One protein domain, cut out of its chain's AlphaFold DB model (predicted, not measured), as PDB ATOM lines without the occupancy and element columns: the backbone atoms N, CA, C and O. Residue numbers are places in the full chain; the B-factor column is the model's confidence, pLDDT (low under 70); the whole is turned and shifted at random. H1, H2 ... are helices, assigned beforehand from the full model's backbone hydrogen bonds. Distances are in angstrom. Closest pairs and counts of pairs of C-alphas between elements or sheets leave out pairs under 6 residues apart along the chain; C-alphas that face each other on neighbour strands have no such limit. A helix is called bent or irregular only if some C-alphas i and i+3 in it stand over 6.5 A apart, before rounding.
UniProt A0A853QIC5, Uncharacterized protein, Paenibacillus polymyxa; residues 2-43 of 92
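This is residues 2 to 43 of the 92 residues of an uncharacterized protein of Paenibacillus polymyxa (UniProt A0A853QIC5). One long helix, H3, and a strung-out stretch with two short helices, H1 and H2, make the two arms of an open V, with its corner near residues 22 and 23, where H3 begins. The other arm is a thin zigzag of backbone, H1 at its far end and H2 partway along, and no helix packs on another, which leaves the model without a core. The printed part has 42 residues with three named helices, in the order H1, H2, H3 along the chain, and no named strand; its class is all helix. It is extended, with a radius of gyration of the C-alphas of 17.4 A, and the C-alphas span 52 by 23 by 6 A along their three main axes.

H3, residues 23 to 42, is the longest helix and touches no helix. H2, residues 14 to 17, is apart from H3, with no C-alpha of the one within 8 A of the other, and a tight link of 5 residues joins them. H1, residues 3 to 8, is apart from H2 by the same measure, and a tight link of 5 residues joins these two as well. H1 and H3 are also apart. Residues 13 to 43, of which 14 to 17 belong to H2 and 23 to 42 belong to H3, stand free, and so do residues 5 to 10, of which 5 to 8 belong to H1. In H1 and H3 every pair of O of residue i and N of residue i+4 is within hydrogen-bond range; H2, with 4 residues, is too short for such a pair, and its one pair of O of residue i and N of residue i+3 is within range.

H3 runs from Pro 23, C-alpha at (17.986, -23.588, -23.044), to Arg 42, C-alpha at (4.722, -21.991, -48.749), 29.0 A from first to last C-alpha. H2 runs from Pro 14 to Arg 17, 5.2 A from first to last C-alpha. H1 runs from Ile 3, C-alpha at (2.876, -12.287, 0.081), to Tyr 8, 8.7 A from first to last C-alpha. No helix is bent or irregular.

The two C-alphas farthest apart are those of Ser 2 and Arg 42, 52.6 A. The first and last printed C-alphas, those of Ser 2 and Leu 43, are 51.9 A apart. The printed part has no cut, and neither link is long. The full chain has 92 residues. The mean pLDDT of the printed part is 88.7 and no printed residue is under 70; the mean is 95 in H3, 88 in H1 and 74 in H2.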
ATOM      1  N   SER A   2       4.527  -8.053   2.052       89.44
ATOM      2  CA  SER A   2       4.159  -9.444   2.330       89.44
ATOM      3  C   SER A   2       3.562 -10.131   1.098       89.44
ATOM      4  O   SER A   2       3.068  -9.472   0.185       89.44
ATOM      5  N   ILE A   3       3.538 -11.466   1.109       86.19
ATOM      6  CA  ILE A   3       2.876 -12.287   0.081       86.19
ATOM      7  C   ILE A   3       1.398 -11.893  -0.098       86.19
ATOM      8  O   ILE A   3       0.896 -11.869  -1.219       86.19
ATOM      9  N   LEU A   4       0.708 -11.544   0.992       88.50
ATOM     10  CA  LEU A   4      -0.706 -11.165   0.961       88.50
ATOM     11  C   LEU A   4      -0.932  -9.791   0.323       88.50
ATOM     12  O   LEU A   4      -1.912  -9.605  -0.391       88.50
ATOM     13  N   GLU A   5      -0.021  -8.841   0.537       91.00
ATOM     14  CA  GLU A   5      -0.072  -7.540  -0.139       91.00
ATOM     15  C   GLU A   5       0.189  -7.695  -1.640       91.00
ATOM     16  O   GLU A   5      -0.518  -7.101  -2.452       91.00
ATOM     17  N   ASP A   6       1.164  -8.521  -2.024       89.75
ATOM     18  CA  ASP A   6       1.434  -8.797  -3.434       89.75
ATOM     19  C   ASP A   6       0.258  -9.509  -4.111       89.75
ATOM     20  O   ASP A   6      -0.047  -9.209  -5.262       89.75
ATOM     21  N   LEU A   7      -0.453 -10.392  -3.407       84.75
ATOM     22  CA  LEU A   7      -1.700 -10.963  -3.913       84.75
ATOM     23  C   LEU A   7      -2.795  -9.893  -4.060       84.75
ATOM     24  O   LEU A   7      -3.399  -9.789  -5.124       84.75
ATOM     25  N   TYR A   8      -3.025  -9.079  -3.023       87.38
ATOM     26  CA  TYR A   8      -4.069  -8.046  -3.004       87.38
ATOM     27  C   TYR A   8      -3.907  -7.021  -4.132       87.38
ATOM     28  O   TYR A   8      -4.875  -6.666  -4.798       87.38
ATOM     29  N   TYR A   9      -2.674  -6.578  -4.386       92.69
ATOM     30  CA  TYR A   9      -2.375  -5.632  -5.461       92.69
ATOM     31  C   TYR A   9      -2.206  -6.291  -6.833       92.69
ATOM     32  O   TYR A   9      -1.764  -5.618  -7.764       92.69
ATOM     33  N   GLY A  10      -2.492  -7.592  -6.964       84.69
ATOM     34  CA  GLY A  10      -2.321  -8.316  -8.219       84.69
ATOM     35  C   GLY A  10      -0.887  -8.216  -8.728       84.69
ATOM     36  O   GLY A  10      -0.660  -7.870  -9.872       84.69
ATOM     37  N   LYS A  11       0.105  -8.421  -7.864       86.94
ATOM     38  CA  LYS A  11       1.535  -8.511  -8.212       86.94
ATOM     39  C   LYS A  11       1.992  -9.966  -8.313       86.94
ATOM     40  O   LYS A  11       3.160 -10.228  -8.595       86.94
ATOM     41  N   TRP A  12       1.097 -10.919  -8.087       80.38
ATOM     42  CA  TRP A  12       1.391 -12.342  -8.129       80.38
ATOM     43  C   TRP A  12       1.104 -12.919  -9.525       80.38
ATOM     44  O   TRP A  12       0.042 -13.489  -9.758       80.38
ATOM     45  N   TYR A  13       2.072 -12.797 -10.443       78.50
ATOM     46  CA  TYR A  13       2.019 -13.401 -11.788       78.50
ATOM     47  C   TYR A  13       3.194 -14.358 -12.009       78.50
ATOM     48  O   TYR A  13       4.212 -13.974 -12.593       78.50
ATOM     49  N   PRO A  14       3.107 -15.605 -11.514       74.81
ATOM     50  CA  PRO A  14       4.169 -16.589 -11.686       74.81
ATOM     51  C   PRO A  14       4.497 -16.832 -13.162       74.81
ATOM     52  O   PRO A  14       5.671 -16.900 -13.503       74.81
ATOM     53  N   SER A  15       3.486 -16.873 -14.033       71.44
ATOM     54  CA  SER A  15       3.646 -17.063 -15.483       71.44
ATOM     55  C   SER A  15       4.483 -15.972 -16.159       71.44
ATOM     56  O   SER A  15       5.220 -16.259 -17.094       71.44
ATOM     57  N   GLU A  16       4.413 -14.730 -15.680       73.81
ATOM     58  CA  GLU A  16       5.153 -13.599 -16.261       73.81
ATOM     59  C   GLU A  16       6.528 -13.396 -15.613       73.81
ATOM     60  O   GLU A  16       7.479 -12.937 -16.251       73.81
ATOM     61  N   ARG A  17       6.638 -13.718 -14.319       74.31
ATOM     62  CA  ARG A  17       7.848 -13.475 -13.519       74.31
ATOM     63  C   ARG A  17       8.828 -14.636 -13.559       74.31
ATOM     64  O   ARG A  17      10.036 -14.423 -13.451       74.31
ATOM     65  N   ILE A  18       8.327 -15.859 -13.697       74.12
ATOM     66  CA  ILE A  18       9.151 -17.058 -13.770       74.12
ATOM     67  C   ILE A  18       9.445 -17.311 -15.241       74.12
ATOM     68  O   ILE A  18       8.696 -17.988 -15.934       74.12
ATOM     69  N   LYS A  19      10.568 -16.774 -15.723       71.88
ATOM     70  CA  LYS A  19      11.144 -17.232 -16.987       71.88
ATOM     71  C   LYS A  19      11.955 -18.494 -16.709       71.88
ATOM     72  O   LYS A  19      12.961 -18.399 -15.996       71.88
ATOM     73  N   PRO A  20      11.557 -19.665 -17.236       75.38
ATOM     74  CA  PRO A  20      12.361 -20.863 -17.093       75.38
ATOM     75  C   PRO A  20      13.729 -20.595 -17.717       75.38
ATOM     76  O   PRO A  20      13.826 -20.253 -18.894       75.38
ATOM     77  N   LYS A  21      14.807 -20.747 -16.945       80.31
ATOM     78  CA  LYS A  21      16.169 -20.746 -17.495       80.31
ATOM     79  C   LYS A  21      16.451 -22.110 -18.122       80.31
ATOM     80  O   LYS A  21      17.316 -22.842 -17.652       80.31
ATOM     81  N   ASN A  22      15.664 -22.466 -19.133       86.75
ATOM     82  CA  ASN A  22      15.800 -23.716 -19.861       86.75
ATOM     83  C   ASN A  22      16.259 -23.413 -21.298       86.75
ATOM     84  O   ASN A  22      15.468 -22.886 -22.078       86.75
ATOM     85  N   PRO A  23      17.508 -23.740 -21.670       89.31
ATOM     86  CA  PRO A  23      17.986 -23.588 -23.044       89.31
ATOM     87  C   PRO A  23      17.115 -24.319 -24.074       89.31
ATOM     88  O   PRO A  23      16.977 -23.857 -25.202       89.31
ATOM     89  N   GLU A  24      16.489 -25.434 -23.692       93.25
ATOM     90  CA  GLU A  24      15.585 -26.187 -24.560       93.25
ATOM     91  C   GLU A  24      14.301 -25.414 -24.878       93.25
ATOM     92  O   GLU A  24      13.797 -25.513 -25.995       93.25
ATOM     93  N   LEU A  25      13.807 -24.594 -23.941       88.88
ATOM     94  CA  LEU A  25      12.650 -23.724 -24.175       88.88
ATOM     95  C   LEU A  25      12.962 -22.712 -25.280       88.88
ATOM     96  O   LEU A  25      12.206 -22.590 -26.240       88.88
ATOM     97  N   GLU A  26      14.107 -22.039 -25.169       89.25
ATOM     98  CA  GLU A  26      14.554 -21.055 -26.157       89.25
ATOM     99  C   GLU A  26      14.770 -21.704 -27.533       89.25
ATOM    100  O   GLU A  26      14.275 -21.211 -28.546       89.25
ATOM    101  N   LEU A  27      15.434 -22.864 -27.578       94.62
ATOM    102  CA  LEU A  27      15.624 -23.621 -28.821       94.62
ATOM    103  C   LEU A  27      14.293 -24.064 -29.441       94.62
ATOM    104  O   LEU A  27      14.151 -24.069 -30.663       94.62
ATOM    105  N   THR A  28      13.323 -24.452 -28.614       94.56
ATOM    106  CA  THR A  28      11.995 -24.868 -29.076       94.56
ATOM    107  C   THR A  28      11.226 -23.686 -29.653       94.56
ATOM    108  O   THR A  28      10.713 -23.799 -30.764       94.56
ATOM    109  N   HIS A  29      11.224 -22.533 -28.977       91.12
ATOM    110  CA  HIS A  29      10.631 -21.302 -29.506       91.12
ATOM    111  C   HIS A  29      11.244 -20.903 -30.852       91.12
ATOM    112  O   HIS A  29      10.513 -20.634 -31.802       91.12
ATOM    113  N   GLN A  30      12.573 -20.936 -30.978       95.31
ATOM    114  CA  GLN A  30      13.245 -20.618 -32.243       95.31
ATOM    115  C   GLN A  30      12.837 -21.567 -33.375       95.31
ATOM    116  O   GLN A  30      12.605 -21.120 -34.499       95.31
ATOM    117  N   LYS A  31      12.714 -22.870 -33.089       97.38
ATOM    118  CA  LYS A  31      12.238 -23.860 -34.067       97.38
ATOM    119  C   LYS A  31      10.797 -23.591 -34.490       97.38
ATOM    120  O   LYS A  31      10.530 -23.614 -35.687       97.38
ATOM    121  N   ILE A  32       9.904 -23.302 -33.542       95.81
ATOM    122  CA  ILE A  32       8.503 -22.963 -33.829       95.81
ATOM    123  C   ILE A  32       8.442 -21.742 -34.748       95.81
ATOM    124  O   ILE A  32       7.837 -21.821 -35.815       95.81
ATOM    125  N   SER A  33       9.143 -20.658 -34.410       95.81
ATOM    126  CA  SER A  33       9.176 -19.444 -35.234       95.81
ATOM    127  C   SER A  33       9.710 -19.713 -36.644       95.81
ATOM    128  O   SER A  33       9.101 -19.299 -37.629       95.81
ATOM    129  N   ALA A  34      10.811 -20.462 -36.772       98.06
ATOM    130  CA  ALA A  34      11.365 -20.822 -38.079       98.06
ATOM    131  C   ALA A  34      10.400 -21.686 -38.913       98.06
ATOM    132  O   ALA A  34      10.295 -21.515 -40.133       98.06
ATOM    133  N   SER A  35       9.675 -22.605 -38.268       97.81
ATOM    134  CA  SER A  35       8.627 -23.398 -38.913       97.81
ATOM    135  C   SER A  35       7.455 -22.529 -39.365       97.81
ATOM    136  O   SER A  35       7.024 -22.675 -40.507       97.81
ATOM    137  N   MET A  36       6.990 -21.587 -38.540       97.00
ATOM    138  CA  MET A  36       5.907 -20.663 -38.894       97.00
ATOM    139  C   MET A  36       6.263 -19.792 -40.100       97.00
ATOM    140  O   MET A  36       5.455 -19.683 -41.020       97.00
ATOM    141  N   GLU A  37       7.480 -19.244 -40.157       97.62
ATOM    142  CA  GLU A  37       7.957 -18.477 -41.319       97.62
ATOM    143  C   GLU A  37       8.045 -19.345 -42.583       97.62
ATOM    144  O   GLU A  37       7.637 -18.938 -43.674       97.62
ATOM    145  N   THR A  38       8.518 -20.588 -42.443       97.94
ATOM    146  CA  THR A  38       8.572 -21.538 -43.564       97.94
ATOM    147  C   THR A  38       7.175 -21.866 -44.093       97.94
ATOM    148  O   THR A  38       6.984 -21.947 -45.307       97.94
ATOM    149  N   LEU A  39       6.198 -22.062 -43.203       97.69
ATOM    150  CA  LEU A  39       4.808 -22.333 -43.574       97.69
ATOM    151  C   LEU A  39       4.175 -21.117 -44.254       97.69
ATOM    152  O   LEU A  39       3.554 -21.272 -45.304       97.69
ATOM    153  N   LYS A  40       4.424 -19.912 -43.734       97.06
ATOM    154  CA  LYS A  40       3.947 -18.647 -44.309       97.06
ATOM    155  C   LYS A  40       4.402 -18.441 -45.748       97.06
ATOM    156  O   LYS A  40       3.639 -17.967 -46.579       97.06
ATOM    157  N   ALA A  41       5.647 -18.811 -46.049       97.69
ATOM    158  CA  ALA A  41       6.211 -18.680 -47.389       97.69
ATOM    159  C   ALA A  41       5.687 -19.728 -48.390       97.69
ATOM    160  O   ALA A  41       5.848 -19.550 -49.596       97.69
ATOM    161  N   ARG A  42       5.118 -20.844 -47.911       97.81
ATOM    162  CA  ARG A  42       4.722 -21.991 -48.749       97.81
ATOM    163  C   ARG A  42       3.219 -22.117 -48.953       97.81
ATOM    164  O   ARG A  42       2.809 -22.676 -49.966       97.81
ATOM    165  N   LEU A  43       2.426 -21.664 -47.989       97.38
ATOM    166  CA  LEU A  43       0.982 -21.857 -47.987       97.38
ATOM    167  C   LEU A  43       0.249 -20.630 -48.546       97.38
ATOM    168  O   LEU A  43       0.693 -19.498 -48.343       97.38
TER     169      LEU A  43